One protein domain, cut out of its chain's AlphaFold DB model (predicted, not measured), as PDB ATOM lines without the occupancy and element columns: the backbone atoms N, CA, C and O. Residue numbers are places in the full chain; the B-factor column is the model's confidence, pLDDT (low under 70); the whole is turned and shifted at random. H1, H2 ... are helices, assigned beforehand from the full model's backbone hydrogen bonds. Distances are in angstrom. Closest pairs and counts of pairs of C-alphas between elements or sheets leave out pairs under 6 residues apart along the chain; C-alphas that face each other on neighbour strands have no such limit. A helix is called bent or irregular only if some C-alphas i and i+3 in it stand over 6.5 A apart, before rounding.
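AT A GLANCE: This is residues 21 to 192 of the 193 residues of an uncharacterized protein of Friedmanniomyces simplex (UniProt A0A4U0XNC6). Seven helices run up and down in a bundle, with H3, H5 and H7 side by side in one row and H2, H4 and H6 in a second row over it. The last part of the long H1, residues 38 to 53, packs side by side on H3 along one side of the bundle, while its residues 21 to 34 stick out as a bare arm that makes much of the length. The printed part has 172 residues with seven named helices, H1 to H7 in order, and no named strand; the class is all helix. It is only just compact, close to loose, with a radius of gyration of the C-alphas of 18.3 A, and spans 68 by 42 by 25 A.

HOW THE PARTS SIT: H1, residues 21 to 54, touches H3, residues 78 to 97, with residues 38 to 53 alone; they run the same way at a shallow tilt of 4 degrees, and the closest C-alphas, of Ala 49 and Val 87, are 4.9 A apart. H2, residues 59 to 74, is close to H1 but not clearly touching, its nearest C-alphas being those of Val 52 and Ala 61 at 5.6 A. H2 and H3 form a hairpin, closest at Val 72 and Ala 81, with C-alphas 4.3 A apart. H4, residues 108 to 120, touches H2, closest at Leu 66 and Leu 117, with C-alphas 6.7 A apart. H5, residues 127 to 147, is the hub and touches five helices, among them H3, closest at Phe 85 and Ala 132 with C-alphas 6.0 A apart, and H4, its hairpin partner, at a shallow tilt of 21 degrees, opposite ways. H6, residues 151 to 168, forms a hairpin with H5, closest at Val 145 and His 151 with C-alphas 5.3 A apart. H7, residues 177 to 190, touches H5, the same way, with the C-alphas of Ser 134 and Val 178 closest at 5.0 A; H6 and H7, a hairpin, only just touch, with 3 pairs of C-alphas within 8 A. Every O i to N i+4 pair is within hydrogen-bond range in H1, H3, H4, H5, H6 and H7, against 6 of 12 in H2, which is only just irregular, C-alphas 63 and 66 being 6.9 A apart.

IN THESE COORDINATES: H1 begins at C-alpha 21, (280.818, 246.112, 204.328), and measures 49.3 A. H2 measures 24.8 A, H3 27.9 A, H5 30.5 A and H6 25.9 A; H4 and H7 are shorter. H7 ends at C-alpha 190, (242.873, 295.432, 231.199).

THE WHOLE: The C-alphas of Ser 21 and Lys 191 are the two farthest apart, 69.3 A. The printed part has no cut and no long link. Mean pLDDT of the printed part is 94.1; residues 21, 24, 191 and 192 are under 70.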
ATOM      1  N   SER A  21     282.200 246.554 204.105       69.69
ATOM      2  CA  SER A  21     280.818 246.112 204.328       69.69
ATOM      3  C   SER A  21     280.472 246.015 205.817       69.69
ATOM      4  O   SER A  21     279.406 246.478 206.222       69.69
ATOM      5  N   LYS A  22     281.390 245.528 206.666       72.06
ATOM      6  CA  LYS A  22     281.219 245.533 208.132       72.06
ATOM      7  C   LYS A  22     281.080 246.949 208.696       72.06
ATOM      8  O   LYS A  22     280.223 247.194 209.546       72.06
ATOM      9  N   LEU A  23     281.885 247.896 208.209       70.44
ATOM     10  CA  LEU A  23     281.786 249.308 208.594       70.44
ATOM     11  C   LEU A  23     280.460 249.937 208.142       70.44
ATOM     12  O   LEU A  23     279.850 250.693 208.902       70.44
ATOM     13  N   ALA A  24     279.992 249.605 206.936       69.19
ATOM     14  CA  ALA A  24     278.699 250.055 206.425       69.19
ATOM     15  C   ALA A  24     277.525 249.490 207.245       69.19
ATOM     16  O   ALA A  24     276.651 250.263 207.633       69.19
ATOM     17  N   SER A  25     277.552 248.195 207.589       73.31
ATOM     18  CA  SER A  25     276.550 247.550 208.455       73.31
ATOM     19  C   SER A  25     276.472 248.241 209.812       73.31
ATOM     20  O   SER A  25     275.417 248.712 210.205       73.31
ATOM     21  N   LYS A  26     277.613 248.441 210.484       76.12
ATOM     22  CA  LYS A  26     277.652 249.105 211.797       76.12
ATOM     23  C   LYS A  26     277.158 250.557 211.744       76.12
ATOM     24  O   LYS A  26     276.578 251.060 212.706       76.12
ATOM     25  N   LYS A  27     277.401 251.263 210.633       78.25
ATOM     26  CA  LYS A  27     276.877 252.619 210.406       78.25
ATOM     27  C   LYS A  27     275.360 252.608 210.212       78.25
ATOM     28  O   LYS A  27     274.698 253.507 210.732       78.25
ATOM     29  N   GLN A  28     274.839 251.619 209.491       80.56
ATOM     30  CA  GLN A  28     273.411 251.424 209.274       80.56
ATOM     31  C   GLN A  28     272.703 251.052 210.585       80.56
ATOM     32  O   GLN A  28     271.793 251.767 210.986       80.56
ATOM     33  N   ASP A  29     273.220 250.080 211.340       80.81
ATOM     34  CA  ASP A  29     272.667 249.669 212.639       80.81
ATOM     35  C   ASP A  29     272.603 250.842 213.633       80.81
ATOM     36  O   ASP A  29     271.597 251.067 214.307       80.81
ATOM     37  N   ASN A  30     273.659 251.664 213.687       82.31
ATOM     38  CA  ASN A  30     273.684 252.873 214.514       82.31
ATOM     39  C   ASN A  30     272.658 253.926 214.070       82.31
ATOM     40  O   ASN A  30     272.157 254.687 214.902       82.31
ATOM     41  N   LYS A  31     272.390 254.030 212.767       84.00
ATOM     42  CA  LYS A  31     271.379 254.942 212.227       84.00
ATOM     43  C   LYS A  31     269.982 254.447 212.600       84.00
ATOM     44  O   LYS A  31     269.208 255.233 213.140       84.00
ATOM     45  N   ASP A  32     269.718 253.160 212.413       85.06
ATOM     46  CA  ASP A  32     268.422 252.540 212.692       85.06
ATOM     47  C   ASP A  32     268.106 252.576 214.193       85.06
ATOM     48  O   ASP A  32     267.003 252.942 214.598       85.06
ATOM     49  N   ALA A  33     269.102 252.336 215.051       85.88
ATOM     50  CA  ALA A  33     268.956 252.502 216.496       85.88
ATOM     51  C   ALA A  33     268.606 253.951 216.889       85.88
ATOM     52  O   ALA A  33     267.720 254.180 217.716       85.88
ATOM     53  N   LYS A  34     269.264 254.952 216.283       86.19
ATOM     54  CA  LYS A  34     268.944 256.373 216.516       86.19
ATOM     55  C   LYS A  34     267.537 256.722 216.041       86.19
ATOM     56  O   LYS A  34     266.829 257.449 216.737       86.19
ATOM     57  N   GLU A  35     267.135 256.212 214.885       89.69
ATOM     58  CA  GLU A  35     265.805 256.429 214.321       89.69
ATOM     59  C   GLU A  35     264.717 255.810 215.208       89.69
ATOM     60  O   GLU A  35     263.749 256.490 215.554       89.69
ATOM     61  N   ASN A  36     264.931 254.592 215.710       91.44
ATOM     62  CA  ASN A  36     264.035 253.939 216.666       91.44
ATOM     63  C   ASN A  36     263.853 254.759 217.953       91.44
ATOM     64  O   ASN A  36     262.727 254.933 218.422       91.44
ATOM     65  N   ILE A  37     264.931 255.337 218.496       91.44
ATOM     66  CA  ILE A  37     264.853 256.220 219.673       91.44
ATOM     67  C   ILE A  37     264.047 257.489 219.361       91.44
ATOM     68  O   ILE A  37     263.231 257.920 220.179       91.44
ATOM     69  N   VAL A  38     264.261 258.109 218.199       93.31
ATOM     70  CA  VAL A  38     263.500 259.299 217.780       93.31
ATOM     71  C   VAL A  38     262.015 258.964 217.613       93.31
ATOM     72  O   VAL A  38     261.165 259.713 218.098       93.31
ATOM     73  N   ASN A  39     261.696 257.822 217.007       93.88
ATOM     74  CA  ASN A  39     260.326 257.339 216.847       93.88
ATOM     75  C   ASN A  39     259.652 257.093 218.199       93.88
ATOM     76  O   ASN A  39     258.527 257.547 218.410       93.88
ATOM     77  N   PHE A  40     260.359 256.474 219.148       94.62
ATOM     78  CA  PHE A  40     259.862 256.295 220.511       94.62
ATOM     79  C   PHE A  40     259.577 257.637 221.201       94.62
ATOM     80  O   PHE A  40     258.472 257.841 221.704       94.62
ATOM     81  N   LYS A  41     260.513 258.598 221.154       95.06
ATOM     82  CA  LYS A  41     260.299 259.958 221.693       95.06
ATOM     83  C   LYS A  41     259.064 260.618 221.081       95.06
ATOM     84  O   LYS A  41     258.250 261.190 221.798       95.06
ATOM     85  N   ASN A  42     258.892 260.507 219.766       96.38
ATOM     86  CA  ASN A  42     257.735 261.066 219.074       96.38
ATOM     87  C   ASN A  42     256.423 260.379 219.480       96.38
ATOM     88  O   ASN A  42     255.410 261.066 219.591       96.38
ATOM     89  N   ARG A  43     256.439 259.067 219.749       97.62
ATOM     90  CA  ARG A  43     255.278 258.317 220.251       97.62
ATOM     91  C   ARG A  43     254.891 258.754 221.664       97.62
ATOM     92  O   ARG A  43     253.708 258.921 221.941       97.62
ATOM     93  N   VAL A  44     255.873 259.000 222.534       97.75
ATOM     94  CA  VAL A  44     255.636 259.580 223.868       97.75
ATOM     95  C   VAL A  44     255.007 260.969 223.747       97.75
ATOM     96  O   VAL A  44     254.036 261.259 224.437       97.75
ATOM     97  N   LEU A  45     255.495 261.810 222.831       98.31
ATOM     98  CA  LEU A  45     254.897 263.124 222.577       98.31
ATOM     99  C   LEU A  45     253.452 263.027 222.061       98.31
ATOM    100  O   LEU A  45     252.630 263.856 222.438       98.31
ATOM    101  N   ASP A  46     253.116 262.013 221.258       97.75
ATOM    102  CA  ASP A  46     251.731 261.776 220.826       97.75
ATOM    103  C   ASP A  46     250.820 261.415 222.012       97.75
ATOM    104  O   ASP A  46     249.703 261.923 222.119       97.75
ATOM    105  N   LEU A  47     251.306 260.587 222.943       97.81
ATOM    106  CA  LEU A  47     250.578 260.270 224.175       97.81
ATOM    107  C   LEU A  47     250.404 261.509 225.061       97.81
ATOM    108  O   LEU A  47     249.307 261.751 225.563       97.81
ATOM    109  N   LEU A  48     251.449 262.333 225.196       97.88
ATOM    110  CA  LEU A  48     251.368 263.602 225.922       97.88
ATOM    111  C   LEU A  48     250.377 264.567 225.268       97.88
ATOM    112  O   LEU A  48     249.615 265.210 225.981       97.88
ATOM    113  N   ALA A  49     250.321 264.635 223.934       97.25
ATOM    114  CA  ALA A  49     249.348 265.456 223.213       97.25
ATOM    115  C   ALA A  49     247.900 265.060 223.547       97.25
ATOM    116  O   ALA A  49     247.040 265.924 223.745       97.25
ATOM    117  N   ILE A  50     247.623 263.753 223.623       97.44
ATOM    118  CA  ILE A  50     246.316 263.233 224.042       97.44
ATOM    119  C   ILE A  50     246.061 263.595 225.506       97.44
ATOM    120  O   ILE A  50     245.005 264.141 225.823       97.44
ATOM    121  N   TYR A  51     247.035 263.345 226.383       97.19
ATOM    122  CA  TYR A  51     246.925 263.611 227.814       97.19
ATOM    123  C   TYR A  51     246.599 265.079 228.106       97.19
ATOM    124  O   TYR A  51     245.561 265.352 228.701       97.19
ATOM    125  N   VAL A  52     247.402 266.032 227.618       97.06
ATOM    126  CA  VAL A  52     247.190 267.465 227.894       97.06
ATOM    127  C   VAL A  52     245.889 267.999 227.296       97.06
ATOM    128  O   VAL A  52     245.332 268.965 227.804       97.06
ATOM    129  N   LYS A  53     245.381 267.377 226.222       95.62
ATOM    130  CA  LYS A  53     244.090 267.739 225.623       95.62
ATOM    131  C   LYS A  53     242.911 267.210 226.435       95.62
ATOM    132  O   LYS A  53     241.894 267.889 226.500       95.62
ATOM    133  N   SER A  54     243.024 266.018 227.012       95.12
ATOM    134  CA  SER A  54     241.953 265.399 227.801       95.12
ATOM    135  C   SER A  54     241.960 265.850 229.263       95.12
ATOM    136  O   SER A  54     240.912 265.898 229.892       95.12
ATOM    137  N   GLN A  55     243.134 266.185 229.798       94.56
ATOM    138  CA  GLN A  55     243.378 266.506 231.207       94.56
ATOM    139  C   GLN A  55     243.863 267.953 231.382       94.56
ATOM    140  O   GLN A  55     244.648 268.251 232.273       94.56
ATOM    141  N   TYR A  56     243.398 268.872 230.534       92.31
ATOM    142  CA  TYR A  56     243.884 270.257 230.508       92.31
ATOM    143  C   TYR A  56     243.662 271.033 231.824       92.31
ATOM    144  O   TYR A  56     244.354 272.013 232.083       92.31
ATOM    145  N   GLY A  57     242.688 270.635 232.646       90.31
ATOM    146  CA  GLY A  57     242.453 271.233 233.965       90.31
ATOM    147  C   GLY A  57     243.275 270.598 235.092       90.31
ATOM    148  O   GLY A  57     243.339 271.160 236.180       90.31
ATOM    149  N   ASN A  58     243.892 269.439 234.847       90.69
ATOM    150  CA  ASN A  58     244.678 268.720 235.843       90.69
ATOM    151  C   ASN A  58     246.035 269.411 236.041       90.69
ATOM    152  O   ASN A  58     246.714 269.738 235.067       90.69
ATOM    153  N   LEU A  59     246.447 269.598 237.296       90.31
ATOM    154  CA  LEU A  59     247.705 270.266 237.646       90.31
ATOM    155  C   LEU A  59     248.934 269.524 237.119       90.31
ATOM    156  O   LEU A  59     249.875 270.167 236.669       90.31
ATOM    157  N   ILE A  60     248.886 268.192 237.051       91.06
ATOM    158  CA  ILE A  60     249.987 267.371 236.521       91.06
ATOM    159  C   ILE A  60     250.249 267.686 235.036       91.06
ATOM    160  O   ILE A  60     251.372 267.564 234.547       91.06
ATOM    161  N   ALA A  61     249.242 268.163 234.292       93.56
ATOM    162  CA  ALA A  61     249.448 268.604 232.916       93.56
ATOM    163  C   ALA A  61     250.354 269.842 232.818       93.56
ATOM    164  O   ALA A  61     250.958 270.051 231.770       93.56
ATOM    165  N   MET A  62     250.504 270.636 233.884       94.44
ATOM    166  CA  MET A  62     251.436 271.767 233.913       94.44
ATOM    167  C   MET A  62     252.896 271.324 234.030       94.44
ATOM    168  O   MET A  62     253.776 272.009 233.503       94.44
ATOM    169  N   ASP A  63     253.162 270.161 234.628       94.31
ATOM    170  CA  ASP A  63     254.524 269.660 234.857       94.31
ATOM    171  C   ASP A  63     255.279 269.389 233.550       94.31
ATOM    172  O   ASP A  63     256.508 269.369 233.516       94.31
ATOM    173  N   VAL A  64     254.561 269.242 232.431       96.44
ATOM    174  CA  VAL A  64     255.165 269.049 231.106       96.44
ATOM    175  C   VAL A  64     255.727 270.344 230.510       96.44
ATOM    176  O   VAL A  64     256.521 270.278 229.572       96.44
ATOM    177  N   ILE A  65     255.347 271.524 231.022       97.88
ATOM    178  CA  ILE A  65     255.655 272.819 230.392       97.88
ATOM    179  C   ILE A  65     257.167 273.045 230.272       97.88
ATOM    180  O   ILE A  65     257.683 273.284 229.173       97.88
ATOM    181  N   LEU A  66     257.889 272.967 231.392       97.88
ATOM    182  CA  LEU A  66     259.330 273.216 231.420       97.88
ATOM    183  C   LEU A  66     260.129 272.101 230.716       97.88
ATOM    184  O   LEU A  66     260.949 272.440 229.855       97.88
ATOM    185  N   PRO A  67     259.873 270.797 230.967       98.06
ATOM    186  CA  PRO A  67     260.550 269.715 230.255       98.06
ATOM    187  C   PRO A  67     260.379 269.790 228.737       98.06
ATOM    188  O   PRO A  67     261.354 269.618 228.007       98.06
ATOM    189  N   LEU A  68     259.173 270.088 228.239       98.44
ATOM    190  CA  LEU A  68     258.946 270.211 226.798       98.44
ATOM    191  C   LEU A  68     259.610 271.459 226.218       98.44
ATOM    192  O   LEU A  68     260.168 271.387 225.127       98.44
ATOM    193  N   THR A  69     259.616 272.580 226.943       98.19
ATOM    194  CA  THR A  69     260.333 273.786 226.502       98.19
ATOM    195  C   THR A  69     261.836 273.515 226.370       98.19
ATOM    196  O   THR A  69     262.422 273.809 225.326       98.19
ATOM    197  N   SER A  70     262.441 272.862 227.365       97.94
ATOM    198  CA  SER A  70     263.847 272.443 227.324       97.94
ATOM    199  C   SER A  70     264.115 271.409 226.221       97.94
ATOM    200  O   SER A  70     265.118 271.491 225.503       97.94
ATOM    201  N   LEU A  71     263.191 270.468 225.992       98.25
ATOM    202  CA  LEU A  71     263.293 269.487 224.907       98.25
ATOM    203  C   LEU A  71     263.348 270.158 223.527       98.25
ATOM    204  O   LEU A  71     264.147 269.740 222.691       98.25
ATOM    205  N   VAL A  72     262.552 271.211 223.293       98.44
ATOM    206  CA  VAL A  72     262.565 271.978 222.031       98.44
ATOM    207  C   VAL A  72     263.950 272.581 221.752       98.44
ATOM    208  O   VAL A  72     264.336 272.687 220.587       98.44
ATOM    209  N   ARG A  73     264.714 272.953 222.789       97.81
ATOM    210  CA  ARG A  73     266.092 273.459 222.644       97.81
ATOM    211  C   ARG A  73     267.120 272.354 222.456       97.81
ATOM    212  O   ARG A  73     268.044 272.509 221.666       97.81
ATOM    213  N   THR A  74     267.007 271.290 223.244       97.56
ATOM    214  CA  THR A  74     268.092 270.318 223.446       97.56
ATOM    215  C   THR A  74     268.067 269.155 222.463       97.56
ATOM    216  O   THR A  74     269.095 268.513 222.245       97.56
ATOM    217  N   THR A  75     266.920 268.857 221.851       96.31
ATOM    218  CA  THR A  75     266.831 267.770 220.874       96.31
ATOM    219  C   THR A  75     267.553 268.112 219.569       96.31
ATOM    220  O   THR A  75     267.415 269.202 219.022       96.31
ATOM    221  N   SER A  76     268.270 267.137 219.007       93.81
ATOM    222  CA  SER A  76     268.871 267.245 217.671       93.81
ATOM    223  C   SER A  76     267.882 266.942 216.538       93.81
ATOM    224  O   SER A  76     268.195 267.143 215.368       93.81
ATOM    225  N   SER A  77     266.694 266.419 216.862       95.38
ATOM    226  CA  SER A  77     265.654 266.065 215.893       95.38
ATOM    227  C   SER A  77     264.664 267.217 215.739       95.38
ATOM    228  O   SER A  77     263.831 267.449 216.618       95.38
ATOM    229  N   LYS A  78     264.721 267.915 214.599       95.25
ATOM    230  CA  LYS A  78     263.777 268.996 214.268       95.25
ATOM    231  C   LYS A  78     262.304 268.547 214.349       95.25
ATOM    232  O   LYS A  78     261.545 269.246 215.019       95.25
ATOM    233  N   PRO A  79     261.894 267.384 213.798       95.88
ATOM    234  CA  PRO A  79     260.519 266.900 213.950       95.88
ATOM    235  C   PRO A  79     260.108 266.695 215.414       95.88
ATOM    236  O   PRO A  79     258.975 266.979 215.792       95.88
ATOM    237  N   THR A  80     261.034 266.242 216.263       97.69
ATOM    238  CA  THR A  80     260.772 266.065 217.699       97.69
ATOM    239  C   THR A  80     260.615 267.409 218.407       97.69
ATOM    240  O   THR A  80     259.723 267.545 219.239       97.69
ATOM    241  N   ALA A  81     261.423 268.416 218.058       98.38
ATOM    242  CA  ALA A  81     261.270 269.772 218.589       98.38
ATOM    243  C   ALA A  81     259.915 270.378 218.190       98.38
ATOM    244  O   ALA A  81     259.194 270.918 219.027       98.38
ATOM    245  N   GLU A  82     259.535 270.252 216.916       98.44
ATOM    246  CA  GLU A  82     258.252 270.742 216.401       98.44
ATOM    247  C   GLU A  82     257.070 270.049 217.079       98.44
ATOM    248  O   GLU A  82     256.127 270.722 217.500       98.44
ATOM    249  N   LYS A  83     257.147 268.727 217.264       98.50
ATOM    250  CA  LYS A  83     256.112 267.959 217.958       98.50
ATOM    251  C   LYS A  83     256.026 268.325 219.445       98.50
ATOM    252  O   LYS A  83     254.923 268.514 219.946       98.50
ATOM    253  N   ALA A  84     257.149 268.514 220.141       98.69
ATOM    254  CA  ALA A  84     257.151 268.959 221.538       98.69
ATOM    255  C   ALA A  84     256.490 270.338 221.699       98.69
ATOM    256  O   ALA A  84     255.647 270.531 222.576       98.69
ATOM    257  N   PHE A  85     256.791 271.280 220.801       98.69
ATOM    258  CA  PHE A  85     256.107 272.570 220.793       98.69
ATOM    259  C   PHE A  85     254.618 272.445 220.434       98.69
ATOM    260  O   PHE A  85     253.796 273.180 220.979       98.69
ATOM    261  N   ALA A  86     254.245 271.513 219.553       98.56
ATOM    262  CA  ALA A  86     252.844 271.247 219.232       98.56
ATOM    263  C   ALA A  86     252.053 270.745 220.451       98.56
ATOM    264  O   ALA A  86     250.935 271.213 220.658       98.56
ATOM    265  N   VAL A  87     252.641 269.890 221.299       98.69
ATOM    266  CA  VAL A  87     252.030 269.460 222.574       98.69
ATOM    267  C   VAL A  87     251.740 270.668 223.472       98.69
ATOM    268  O   VAL A  87     250.614 270.815 223.944       98.69
ATOM    269  N   LEU A  88     252.708 271.579 223.644       98.56
ATOM    270  CA  LEU A  88     252.516 272.815 224.421       98.56
ATOM    271  C   LEU A  88     251.374 273.672 223.858       98.56
ATOM    272  O   LEU A  88     250.498 274.114 224.598       98.56
ATOM    273  N   LYS A  89     251.339 273.881 222.535       98.19
ATOM    274  CA  LYS A  89     250.242 274.626 221.894       98.19
ATOM    275  C   LYS A  89     248.892 273.972 222.143       98.19
ATOM    276  O   LYS A  89     247.950 274.667 222.505       98.19
ATOM    277  N   GLN A  90     248.810 272.658 221.954       97.94
ATOM    278  CA  GLN A  90     247.583 271.890 222.129       97.94
ATOM    279  C   GLN A  90     247.070 271.983 223.563       97.94
ATOM    280  O   GLN A  90     245.867 272.141 223.759       97.94
ATOM    281  N   TYR A  91     247.973 271.963 224.544       98.25
ATOM    282  CA  TYR A  91     247.621 272.181 225.937       98.25
ATOM    283  C   TYR A  91     246.997 273.567 226.155       98.25
ATOM    284  O   TYR A  91     245.854 273.681 226.596       98.25
ATOM    285  N   PHE A  92     247.706 274.629 225.762       97.69
ATOM    286  CA  PHE A  92     247.245 276.004 225.979       97.69
ATOM    287  C   PHE A  92     245.937 276.299 225.229       97.69
ATOM    288  O   PHE A  92     245.057 276.996 225.738       97.69
ATOM    289  N   GLU A  93     245.788 275.758 224.018       97.00
ATOM    290  CA  GLU A  93     244.563 275.860 223.228       97.00
ATOM    291  C   GLU A  93     243.398 275.096 223.855       97.00
ATOM    292  O   GLU A  93     242.275 275.592 223.795       97.00
ATOM    293  N   ALA A  94     243.632 273.931 224.467       97.19
ATOM    294  CA  ALA A  94     242.590 273.188 225.170       97.19
ATOM    295  C   ALA A  94     242.031 274.007 226.343       97.19
ATOM    296  O   ALA A  94     240.814 274.174 226.432       97.19
ATOM    297  N   CYS A  95     242.891 274.612 227.168       96.56
ATOM    298  CA  CYS A  95     242.448 275.505 228.244       96.56
ATOM    299  C   CYS A  95     241.654 276.704 227.704       96.56
ATOM    300  O   CYS A  95     240.571 277.029 228.189       96.56
ATOM    301  N   SER A  96     242.168 277.350 226.652       93.81
ATOM    302  CA  SER A  96     241.546 278.551 226.088       93.81
ATOM    303  C   SER A  96     240.193 278.257 225.423       93.81
ATOM    304  O   SER A  96     239.261 279.044 225.582       93.81
ATOM    305  N   LYS A  97     240.059 277.129 224.708       95.25
ATOM    306  CA  LYS A  97     238.803 276.694 224.066       95.25
ATOM    307  C   LYS A  97     237.727 276.354 225.091       95.25
ATOM    308  O   LYS A  97     236.578 276.738 224.908       95.25
ATOM    309  N   ASN A  98     238.111 275.681 226.173       94.62
ATOM    310  CA  ASN A  98     237.194 275.318 227.253       94.62
ATOM    311  C   ASN A  98     236.986 276.449 228.274       94.62
ATOM    312  O   ASN A  98     236.241 276.266 229.231       94.62
ATOM    313  N   LYS A  99     237.636 277.610 228.086       92.56
ATOM    314  CA  LYS A  99     237.609 278.760 229.008       92.56
ATOM    315  C   LYS A  99     237.919 278.370 230.458       92.56
ATOM    316  O   LYS A  99     237.375 278.946 231.394       92.56
ATOM    317  N   SER A 100     238.792 277.385 230.629       93.62
ATOM    318  CA  SER A 100     239.140 276.822 231.926       93.62
ATOM    319  C   SER A 100     240.650 276.672 232.007       93.62
ATOM    320  O   SER A 100     241.279 276.041 231.153       93.62
ATOM    321  N   LEU A 101     241.226 277.326 233.009       94.56
ATOM    322  CA  LEU A 101     242.646 277.276 233.323       94.56
ATOM    323  C   LEU A 101     242.856 276.362 234.537       94.56
ATOM    324  O   LEU A 101     241.974 276.315 235.399       94.56
ATOM    325  N   PRO A 102     244.010 275.678 234.629       94.06
ATOM    326  CA  PRO A 102     244.415 274.985 235.848       94.06
ATOM    327  C   PRO A 102     244.314 275.894 237.079       94.06
ATOM    328  O   PRO A 102     244.591 277.090 236.992       94.06
ATOM    329  N   GLN A 103     243.934 275.320 238.219       92.31
ATOM    330  CA  GLN A 103     243.775 276.029 239.492       92.31
ATOM    331  C   GLN A 103     244.720 275.410 240.529       92.31
ATOM    332  O   GLN A 103     244.299 274.518 241.264       92.31
ATOM    333  N   PRO A 104     246.012 275.788 240.545       90.81
ATOM    334  CA  PRO A 104     246.970 275.229 241.494       90.81
ATOM    335  C   PRO A 104     246.557 275.557 242.932       90.81
ATOM    336  O   PRO A 104     246.048 276.648 243.198       90.81
ATOM    337  N   GLU A 105     246.751 274.622 243.861       90.69
ATOM    338  CA  GLU A 105     246.498 274.868 245.287       90.69
ATOM    339  C   GLU A 105     247.543 275.832 245.862       90.69
ATOM    340  O   GLU A 105     247.174 276.830 246.482       90.69
ATOM    341  N   ASP A 106     248.820 275.575 245.559       92.12
ATOM    342  CA  ASP A 106     249.971 276.420 245.885       92.12
ATOM    343  C   ASP A 106     250.522 277.118 244.630       92.12
ATOM    344  O   ASP A 106     250.802 276.498 243.600       92.12
ATOM    345  N   ASP A 107     250.706 278.430 244.735       93.88
ATOM    346  CA  ASP A 107     251.212 279.285 243.667       93.88
ATOM    347  C   ASP A 107     252.738 279.284 243.566       93.88
ATOM    348  O   ASP A 107     253.284 279.633 242.512       93.88
ATOM    349  N   ALA A 108     253.446 278.918 244.639       95.06
ATOM    350  CA  ALA A 108     254.903 278.972 244.684       95.06
ATOM    351  C   ALA A 108     255.561 278.132 243.571       95.06
ATOM    352  O   ALA A 108     256.351 278.716 242.818       95.06
ATOM    353  N   PRO A 109     255.171 276.860 243.334       94.38
ATOM    354  CA  PRO A 109     255.709 276.073 242.225       94.38
ATOM    355  C   PRO A 109     255.461 276.720 240.857       94.38
ATOM    356  O   PRO A 109     256.327 276.716 239.986       94.38
ATOM    357  N   CYS A 110     254.302 277.354 240.656       95.69
ATOM    358  CA  CYS A 110     253.993 278.030 239.395       95.69
ATOM    359  C   CYS A 110     254.917 279.233 239.148       95.69
ATOM    360  O   CYS A 110     255.359 279.458 238.017       95.69
ATOM    361  N   PHE A 111     255.244 279.992 240.198       98.00
ATOM    362  CA  PHE A 111     256.227 281.073 240.113       98.00
ATOM    363  C   PHE A 111     257.654 280.561 239.891       98.00
ATOM    364  O   PHE A 111     258.407 281.208 239.161       98.00
ATOM    365  N   GLU A 112     258.026 279.424 240.477       97.62
ATOM    366  CA  GLU A 112     259.328 278.786 240.247       97.62
ATOM    367  C   GLU A 112     259.481 278.335 238.795       97.62
ATOM    368  O   GLU A 112     260.482 278.655 238.153       97.62
ATOM    369  N   VAL A 113     258.459 277.687 238.227       97.75
ATOM    370  CA  VAL A 113     258.465 277.296 236.810       97.75
ATOM    371  C   VAL A 113     258.503 278.531 235.904       97.75
ATOM    372  O   VAL A 113     259.235 278.543 234.914       97.75
ATOM    373  N   LEU A 114     257.771 279.601 236.239       98.50
ATOM    374  CA  LEU A 114     257.830 280.860 235.489       98.50
ATOM    375  C   LEU A 114     259.239 281.478 235.522       98.50
ATOM    376  O   LEU A 114     259.729 281.939 234.491       98.50
ATOM    377  N   ALA A 115     259.904 281.458 236.680       98.50
ATOM    378  CA  ALA A 115     261.283 281.916 236.815       98.50
ATOM    379  C   ALA A 115     262.245 281.043 235.993       98.50
ATOM    380  O   ALA A 115     263.056 281.570 235.234       98.50
ATOM    381  N   ALA A 116     262.096 279.717 236.055       98.50
ATOM    382  CA  ALA A 116     262.895 278.777 235.275       98.50
ATOM    383  C   ALA A 116     262.720 278.978 233.761       98.50
ATOM    384  O   ALA A 116     263.695 278.919 233.018       98.50
ATOM    385  N   LEU A 117     261.505 279.284 233.292       98.44
ATOM    386  CA  LEU A 117     261.267 279.639 231.892       98.44
ATOM    387  C   LEU A 117     261.958 280.950 231.502       98.44
ATOM    388  O   LEU A 117     262.450 281.053 230.382       98.44
ATOM    389  N   HIS A 118     262.009 281.944 232.392       98.44
ATOM    390  CA  HIS A 118     262.743 283.186 232.130       98.44
ATOM    391  C   HIS A 118     264.254 282.948 232.043       98.44
ATOM    392  O   HIS A 118     264.895 283.538 231.178       98.44
ATOM    393  N   GLU A 119     264.820 282.056 232.860       98.25
ATOM    394  CA  GLU A 119     266.225 281.645 232.718       98.25
ATOM    395  C   GLU A 119     266.459 280.840 231.430       98.25
ATOM    396  O   GLU A 119     267.414 281.091 230.698       98.25
ATOM    397  N   GLU A 120     265.544 279.934 231.081       97.88
ATOM    398  CA  GLU A 120     265.596 279.145 229.847       97.88
ATOM    399  C   GLU A 120     265.582 280.041 228.587       97.88
ATOM    400  O   GLU A 120     266.279 279.742 227.618       97.88
ATOM    401  N   MET A 121     264.878 281.184 228.606       97.06
ATOM    402  CA  MET A 121     264.890 282.184 227.518       97.06
ATOM    403  C   MET A 121     266.244 282.866 227.308       97.06
ATOM    404  O   MET A 121     266.494 283.400 226.226       97.06
ATOM    405  N   LYS A 122     267.097 282.904 228.337       96.75
ATOM    406  CA  LYS A 122     268.438 283.501 228.247       96.75
ATOM    407  C   LYS A 122     269.426 282.561 227.562       96.75
ATOM    408  O   LYS A 122     270.497 282.995 227.135       96.75
ATOM    409  N   LEU A 123     269.079 281.281 227.431       96.19
ATOM    410  CA  LEU A 123     269.897 280.299 226.738       96.19
ATOM    411  C   LEU A 123     269.806 280.484 225.221       96.19
ATOM    412  O   LEU A 123     268.791 280.905 224.669       96.19
ATOM    413  N   SER A 124     270.883 280.130 224.520       92.06
ATOM    414  CA  SER A 124     270.856 280.103 223.060       92.06
ATOM    415  C   SER A 124     269.949 278.971 222.576       92.06
ATOM    416  O   SER A 124     270.095 277.819 222.988       92.06
ATOM    417  N   GLY A 125     269.022 279.302 221.683       92.81
ATOM    418  CA  GLY A 125     268.078 278.357 221.111       92.81
ATOM    419  C   GLY A 125     267.560 278.821 219.757       92.81
ATOM    420  O   GLY A 125     267.867 279.912 219.273       92.81
ATOM    421  N   SER A 126     266.774 277.959 219.117       95.62
ATOM    422  CA  SER A 126     266.122 278.279 217.849       95.62
ATOM    423  C   SER A 126     264.949 279.250 218.047       95.62
ATOM    424  O   SER A 126     264.418 279.406 219.147       95.62
ATOM    425  N   LYS A 127     264.449 279.844 216.955       96.19
ATOM    426  CA  LYS A 127     263.196 280.624 216.984       96.19
ATOM    427  C   LYS A 127     262.015 279.809 217.534       96.19
ATOM    428  O   LYS A 127     261.135 280.356 218.191       96.19
ATOM    429  N   LEU A 128     262.002 278.497 217.280       97.75
ATOM    430  CA  LEU A 128     260.988 277.584 217.806       97.75
ATOM    431  C   LEU A 128     261.052 277.496 219.337       97.75
ATOM    432  O   LEU A 128     260.018 277.572 219.993       97.75
ATOM    433  N   HIS A 129     262.261 277.389 219.892       98.25
ATOM    434  CA  HIS A 129     262.492 277.380 221.338       98.25
ATOM    435  C   HIS A 129     262.091 278.701 221.993       98.25
ATOM    436  O   HIS A 129     261.360 278.682 222.981       98.25
ATOM    437  N   ALA A 130     262.463 279.839 221.407       97.31
ATOM    438  CA  ALA A 130     262.048 281.139 221.926       97.31
ATOM    439  C   ALA A 130     260.515 281.287 221.968       97.31
ATOM    440  O   ALA A 130     259.957 281.750 222.963       97.31
ATOM    441  N   ASN A 131     259.818 280.815 220.928       97.69
ATOM    442  CA  ASN A 131     258.355 280.785 220.902       97.69
ATOM    443  C   ASN A 131     257.770 279.831 221.956       97.69
ATOM    444  O   ASN A 131     256.743 280.144 222.559       97.69
ATOM    445  N   ALA A 132     258.398 278.671 222.181       98.31
ATOM    446  CA  ALA A 132     257.996 277.734 223.228       98.31
ATOM    447  C   ALA A 132     258.112 278.370 224.617       98.31
ATOM    448  O   ALA A 132     257.149 278.322 225.381       98.31
ATOM    449  N   CYS A 133     259.228 279.045 224.903       98.12
ATOM    450  CA  CYS A 133     259.419 279.761 226.159       98.12
ATOM    451  C   CYS A 133     258.382 280.872 226.338       98.12
ATOM    452  O   CYS A 133     257.726 280.938 227.376       98.12
ATOM    453  N   SER A 134     258.217 281.729 225.324       97.94
ATOM    454  CA  SER A 134     257.324 282.891 225.391       97.94
ATOM    455  C   SER A 134     255.880 282.482 225.668       97.94
ATOM    456  O   SER A 134     255.261 282.951 226.625       97.94
ATOM    457  N   ARG A 135     255.361 281.517 224.893       98.06
ATOM    458  CA  ARG A 135     253.982 281.037 225.060       98.06
ATOM    459  C   ARG A 135     253.775 280.318 226.390       98.06
ATOM    460  O   ARG A 135     252.712 280.479 226.982       98.06
ATOM    461  N   SER A 136     254.771 279.571 226.860       98.44
ATOM    462  CA  SER A 136     254.723 278.881 228.155       98.44
ATOM    463  C   SER A 136     254.721 279.854 229.332       98.44
ATOM    464  O   SER A 136     253.880 279.743 230.222       98.44
ATOM    465  N   SER A 137     255.604 280.856 229.306       98.38
ATOM    466  CA  SER A 137     255.669 281.903 230.331       98.38
ATOM    467  C   SER A 137     254.371 282.718 230.366       98.38
ATOM    468  O   SER A 137     253.782 282.921 231.432       98.38
ATOM    469  N   LEU A 138     253.830 283.079 229.195       98.38
ATOM    470  CA  LEU A 138     252.544 283.769 229.109       98.38
ATOM    471  C   LEU A 138     251.380 282.898 229.609       98.38
ATOM    472  O   LEU A 138     250.445 283.416 230.218       98.38
ATOM    473  N   PHE A 139     251.403 281.588 229.356       98.06
ATOM    474  CA  PHE A 139     250.382 280.673 229.868       98.06
ATOM    475  C   PHE A 139     250.392 280.605 231.399       98.06
ATOM    476  O   PHE A 139     249.346 280.816 232.008       98.06
ATOM    477  N   LEU A 140     251.554 280.410 232.033       97.69
ATOM    478  CA  LEU A 140     251.658 280.421 233.500       97.69
ATOM    479  C   LEU A 140     251.233 281.758 234.099       97.69
ATOM    480  O   LEU A 140     250.529 281.802 235.102       97.69
ATOM    481  N   SER A 141     251.595 282.852 233.435       97.75
ATOM    482  CA  SER A 141     251.160 284.190 233.822       97.75
ATOM    483  C   SER A 141     249.637 284.326 233.818       97.75
ATOM    484  O   SER A 141     249.067 284.902 234.741       97.75
ATOM    485  N   LYS A 142     248.961 283.758 232.811       96.69
ATOM    486  CA  LYS A 142     247.494 283.713 232.753       96.69
ATOM    487  C   LYS A 142     246.905 282.878 233.883       96.69
ATOM    488  O   LYS A 142     245.947 283.332 234.491       96.69
ATOM    489  N   VAL A 143     247.469 281.701 234.159       96.44
ATOM    490  CA  VAL A 143     247.036 280.822 235.260       96.44
ATOM    491  C   VAL A 143     247.114 281.561 236.599       96.44
ATOM    492  O   VAL A 143     246.105 281.701 237.285       96.44
ATOM    493  N   LEU A 144     248.280 282.128 236.918       97.00
ATOM    494  CA  LEU A 144     248.529 282.846 238.170       97.00
ATOM    495  C   LEU A 144     247.596 284.051 238.354       97.00
ATOM    496  O   LEU A 144     247.028 284.236 239.429       97.00
ATOM    497  N   VAL A 145     247.420 284.866 237.307       96.12
ATOM    498  CA  VAL A 145     246.581 286.077 237.367       96.12
ATOM    499  C   VAL A 145     245.087 285.748 237.365       96.12
ATOM    500  O   VAL A 145     244.309 286.495 237.953       96.12
ATOM    501  N   ALA A 146     244.672 284.656 236.717       94.00
ATOM    502  CA  ALA A 146     243.284 284.204 236.750       94.00
ATOM    503  C   ALA A 146     242.880 283.677 238.133       94.00
ATOM    504  O   ALA A 146     241.720 283.828 238.509       94.00
ATOM    505  N   LYS A 147     243.819 283.081 238.879       93.25
ATOM    506  CA  LYS A 147     243.593 282.625 240.255       93.25
ATOM    507  C   LYS A 147     243.522 283.789 241.248       93.25
ATOM    508  O   LYS A 147     242.577 283.862 242.025       93.25
ATOM    509  N   ASP A 148     244.491 284.703 241.207       94.12
ATOM    510  CA  ASP A 148     244.474 285.934 242.006       94.12
ATOM    511  C   ASP A 148     245.055 287.101 241.205       94.12
ATOM    512  O   ASP A 148     246.214 287.114 240.782       94.12
ATOM    513  N   LEU A 149     244.245 288.143 241.041       92.94
ATOM    514  CA  LEU A 149     244.622 289.340 240.314       92.94
ATOM    515  C   LEU A 149     245.834 290.063 240.931       92.94
ATOM    516  O   LEU A 149     246.574 290.734 240.206       92.94
ATOM    517  N   GLN A 150     246.077 289.919 242.237       94.00
ATOM    518  CA  GLN A 150     247.251 290.494 242.901       94.00
ATOM    519  C   GLN A 150     248.564 289.899 242.371       94.00
ATOM    520  O   GLN A 150     249.590 290.594 242.342       94.00
ATOM    521  N   HIS A 151     248.538 288.673 241.832       96.81
ATOM    522  CA  HIS A 151     249.696 288.070 241.173       96.81
ATOM    523  C   HIS A 151     250.170 288.856 239.956       96.81
ATOM    524  O   HIS A 151     251.362 288.803 239.643       96.81
ATOM    525  N   TYR A 152     249.307 289.665 239.324       97.06
ATOM    526  CA  TYR A 152     249.708 290.524 238.207       97.06
ATOM    527  C   TYR A 152     250.916 291.392 238.573       97.06
ATOM    528  O   TYR A 152     251.849 291.524 237.783       97.06
ATOM    529  N   LYS A 153     250.953 291.936 239.799       96.94
ATOM    530  CA  LYS A 153     252.072 292.761 240.273       96.94
ATOM    531  C   LYS A 153     253.383 291.974 240.301       96.94
ATOM    532  O   LYS A 153     254.418 292.507 239.900       96.94
ATOM    533  N   ARG A 154     253.358 290.722 240.770       97.94
ATOM    534  CA  ARG A 154     254.549 289.861 240.844       97.94
ATOM    535  C   ARG A 154     254.999 289.427 239.453       97.94
ATOM    536  O   ARG A 154     256.163 289.625 239.119       97.94
ATOM    537  N   VAL A 155     254.079 288.941 238.623       98.31
ATOM    538  CA  VAL A 155     254.364 288.542 237.236       98.31
ATOM    539  C   VAL A 155     254.924 289.722 236.433       98.31
ATOM    540  O   VAL A 155     255.973 289.605 235.803       98.31
ATOM    541  N   SER A 156     254.303 290.902 236.528       98.19
ATOM    542  CA  SER A 156     254.782 292.112 235.851       98.19
ATOM    543  C   SER A 156     256.194 292.509 236.289       98.19
ATOM    544  O   SER A 156     256.976 292.953 235.449       98.19
ATOM    545  N   LYS A 157     256.544 292.344 237.572       98.44
ATOM    546  CA  LYS A 157     257.918 292.567 238.051       98.44
ATOM    547  C   LYS A 157     258.904 291.562 237.455       98.44
ATOM    548  O   LYS A 157     260.009 291.964 237.110       98.44
ATOM    549  N   MET A 158     258.517 290.293 237.305       98.69
ATOM    550  CA  MET A 158     259.373 289.261 236.702       98.69
ATOM    551  C   MET A 158     259.667 289.555 235.226       98.69
ATOM    552  O   MET A 158     260.826 289.504 234.819       98.69
ATOM    553  N   TYR A 159     258.654 289.932 234.438       98.56
ATOM    554  CA  TYR A 159     258.872 290.386 233.057       98.56
ATOM    555  C   TYR A 159     259.693 291.674 232.994       98.56
ATOM    556  O   TYR A 159     260.574 291.787 232.147       98.56
ATOM    557  N   GLY A 160     259.456 292.628 233.900       98.44
ATOM    558  CA  GLY A 160     260.244 293.861 233.974       98.44
ATOM    559  C   GLY A 160     261.718 293.610 234.310       98.44
ATOM    560  O   GLY A 160     262.596 294.265 233.751       98.44
ATOM    561  N   ALA A 161     262.010 292.639 235.181       98.38
ATOM    562  CA  ALA A 161     263.377 292.208 235.462       98.38
ATOM    563  C   ALA A 161     264.036 291.599 234.216       98.38
ATOM    564  O   ALA A 161     265.089 292.082 233.806       98.38
ATOM    565  N   LEU A 162     263.359 290.649 233.557       98.25
ATOM    566  CA  LEU A 162     263.832 290.033 232.314       98.25
ATOM    567  C   LEU A 162     264.078 291.075 231.209       98.25
ATOM    568  O   LEU A 162     265.097 291.025 230.527       98.25
ATOM    569  N   GLN A 163     263.168 292.039 231.045       98.25
ATOM    570  CA  GLN A 163     263.279 293.089 230.032       98.25
ATOM    571  C   GLN A 163     264.441 294.035 230.309       98.25
ATOM    572  O   GLN A 163     265.151 294.419 229.385       98.25
ATOM    573  N   ARG A 164     264.651 294.406 231.572       98.06
ATOM    574  CA  ARG A 164     265.780 295.247 231.975       98.06
ATOM    575  C   ARG A 164     267.109 294.537 231.738       98.06
ATOM    576  O   ARG A 164     268.013 295.158 231.199       98.06
ATOM    577  N   GLU A 165     267.222 293.262 232.103       96.75
ATOM    578  CA  GLU A 165     268.422 292.463 231.817       96.75
ATOM    579  C   GLU A 165     268.680 292.368 230.309       96.75
ATOM    580  O   GLU A 165     269.784 292.660 229.858       96.75
ATOM    581  N   TRP A 166     267.648 292.048 229.521       97.25
ATOM    582  CA  TRP A 166     267.728 292.017 228.059       97.25
ATOM    583  C   TRP A 166     268.160 293.361 227.456       97.25
ATOM    584  O   TRP A 166     269.002 293.384 226.567       97.25
ATOM    585  N   TYR A 167     267.609 294.475 227.943       97.31
ATOM    586  CA  TYR A 167     267.924 295.809 227.433       97.31
ATOM    587  C   TYR A 167     269.366 296.228 227.745       97.31
ATOM    588  O   TYR A 167     270.010 296.885 226.930       97.31
ATOM    589  N   MET A 168     269.870 295.856 228.924       97.25
ATOM    590  CA  MET A 168     271.220 296.210 229.369       97.25
ATOM    591  C   MET A 168     272.306 295.322 228.746       97.25
ATOM    592  O   MET A 168     273.450 295.756 228.621       97.25
ATOM    593  N   ASP A 169     271.972 294.094 228.342       96.75
ATOM    594  CA  ASP A 169     272.910 293.169 227.709       96.75
ATOM    595  C   ASP A 169     272.753 293.132 226.181       96.75
ATOM    596  O   ASP A 169     271.921 292.415 225.624       96.75
ATOM    597  N   SER A 170     273.656 293.825 225.480       94.31
ATOM    598  CA  SER A 170     273.752 293.789 224.009       94.31
ATOM    599  C   SER A 170     273.944 292.385 223.408       94.31
ATOM    600  O   SER A 170     273.697 292.189 222.217       94.31
ATOM    601  N   LYS A 171     274.391 291.396 224.198       95.56
ATOM    602  CA  LYS A 171     274.607 290.008 223.763       95.56
ATOM    603  C   LYS A 171     273.457 289.074 224.141       95.56
ATOM    604  O   LYS A 171     273.552 287.877 223.813       95.56
ATOM    605  N   SER A 172     272.397 289.598 224.762       95.38
ATOM    606  CA  SER A 172     271.263 288.825 225.262       95.38
ATOM    607  C   SER A 172     270.662 287.925 224.183       95.38
ATOM    608  O   SER A 172     270.577 288.284 223.006       95.38
ATOM    609  N   LYS A 173     270.249 286.716 224.581       95.06
ATOM    610  CA  LYS A 173     269.588 285.742 223.691       95.06
ATOM    611  C   LYS A 173     268.067 285.795 223.763       95.06
ATOM    612  O   LYS A 173     267.402 285.166 222.940       95.06
ATOM    613  N   VAL A 174     267.527 286.575 224.699       96.56
ATOM    614  CA  VAL A 174     266.087 286.737 224.873       96.56
ATOM    615  C   VAL A 174     265.507 287.423 223.634       96.56
ATOM    616  O   VAL A 174     265.983 288.467 223.192       96.56
ATOM    617  N   GLN A 175     264.470 286.824 223.053       94.81
ATOM    618  CA  GLN A 175     263.783 287.382 221.888       94.81
ATOM    619  C   GLN A 175     262.785 288.454 222.322       94.81
ATOM    620  O   GLN A 175     261.936 288.196 223.172       94.81
ATOM    621  N   GLY A 176     262.810 289.624 221.676       92.81
ATOM    622  CA  GLY A 176     261.932 290.750 222.024       92.81
ATOM    623  C   GLY A 176     260.427 290.448 221.932       92.81
ATOM    624  O   GLY A 176     259.626 291.111 222.591       92.81
ATOM    625  N   SER A 177     260.037 289.411 221.179       92.81
ATOM    626  CA  SER A 177     258.646 288.954 221.075       92.81
ATOM    627  C   SER A 177     258.036 288.555 222.420       92.81
ATOM    628  O   SER A 177     256.830 288.691 222.600       92.81
ATOM    629  N   VAL A 178     258.848 288.125 223.393       96.31
ATOM    630  CA  VAL A 178     258.342 287.773 224.728       96.31
ATOM    631  C   VAL A 178     257.705 288.965 225.442       96.31
ATOM    632  O   VAL A 178     256.666 288.834 226.091       96.31
ATOM    633  N   PHE A 179     258.278 290.156 225.264       97.50
ATOM    634  CA  PHE A 179     257.777 291.380 225.878       97.50
ATOM    635  C   PHE A 179     256.551 291.910 225.143       97.50
ATOM    636  O   PHE A 179     255.613 292.395 225.782       97.50
ATOM    637  N   THR A 180     256.526 291.804 223.810       96.25
ATOM    638  CA  THR A 180     255.373 292.248 223.020       96.25
ATOM    639  C   THR A 180     254.159 291.356 223.266       96.25
ATOM    640  O   THR A 180     253.059 291.885 223.418       96.25
ATOM    641  N   GLU A 181     254.332 290.038 223.394       96.00
ATOM    642  CA  GLU A 181     253.258 289.096 223.735       96.00
ATOM    643  C   GLU A 181     252.686 289.358 225.137       96.00
ATOM    644  O   GLU A 181     251.468 289.501 225.286       96.00
ATOM    645  N   TRP A 182     253.553 289.494 226.150       97.44
ATOM    646  CA  TRP A 182     253.156 289.856 227.516       97.44
ATOM    647  C   TRP A 182     252.383 291.178 227.564       97.44
ATOM    648  O   TRP A 182     251.284 291.250 228.119       97.44
ATOM    649  N   THR A 183     252.930 292.219 226.931       96.38
ATOM    650  CA  THR A 183     252.318 293.554 226.907       96.38
ATOM    651  C   THR A 183     250.974 293.525 226.188       96.38
ATOM    652  O   THR A 183     249.993 294.066 226.694       96.38
ATOM    653  N   SER A 184     250.893 292.842 225.043       96.31
ATOM    654  CA  SER A 184     249.649 292.708 224.278       96.31
ATOM    655  C   SER A 184     248.556 292.027 225.099       96.31
ATOM    656  O   SER A 184     247.420 292.499 225.126       96.31
ATOM    657  N   TRP A 185     248.893 290.953 225.817       96.12
ATOM    658  CA  TRP A 185     247.946 290.282 226.704       96.12
ATOM    659  C   TRP A 185     247.512 291.166 227.879       96.12
ATOM    660  O   TRP A 185     246.317 291.246 228.171       96.12
ATOM    661  N   SER A 186     248.452 291.861 228.526       94.75
ATOM    662  CA  SER A 186     248.151 292.774 229.635       94.75
ATOM    663  C   SER A 186     247.197 293.897 229.200       94.75
ATOM    664  O   SER A 186     246.189 294.165 229.858       94.75
ATOM    665  N   LEU A 187     247.440 294.500 228.032       94.50
ATOM    666  CA  LEU A 187     246.564 295.526 227.462       94.50
ATOM    667  C   LEU A 187     245.175 294.979 227.104       94.50
ATOM    668  O   LEU A 187     244.172 295.650 227.355       94.50
ATOM    669  N   ALA A 188     245.102 293.773 226.533       92.00
ATOM    670  CA  ALA A 188     243.837 293.144 226.156       92.00
ATOM    671  C   ALA A 188     242.973 292.790 227.377       92.00
ATOM    672  O   ALA A 188     241.762 292.998 227.357       92.00
ATOM    673  N   THR A 189     243.592 292.302 228.454       87.69
ATOM    674  CA  THR A 189     242.886 291.895 229.679       87.69
ATOM    675  C   THR A 189     242.544 293.063 230.596       87.69
ATOM    676  O   THR A 189     241.559 292.987 231.323       87.69
ATOM    677  N   ARG A 190     243.265 294.191 230.511       81.50
ATOM    678  CA  ARG A 190     242.873 295.432 231.199       81.50
ATOM    679  C   ARG A 190     241.472 295.899 230.800       81.50
ATOM    680  O   ARG A 190     240.760 296.407 231.652       81.50
ATOM    681  N   LYS A 191     241.099 295.750 229.525       58.81
ATOM    682  CA  LYS A 191     239.796 296.188 228.986       58.81
ATOM    683  C   LYS A 191     238.624 295.280 229.377       58.81
ATOM    684  O   LYS A 191     237.486 295.630 229.098       58.81
ATOM    685  N   GLN A 192     238.911 294.104 229.931       56.59
ATOM    686  CA  GLN A 192     237.918 293.105 230.344       56.59
ATOM    687  C   GLN A 192     237.692 293.100 231.865       56.59
ATOM    688  O   GLN A 192     236.962 292.249 232.364       56.59
TER     689      GLN A 192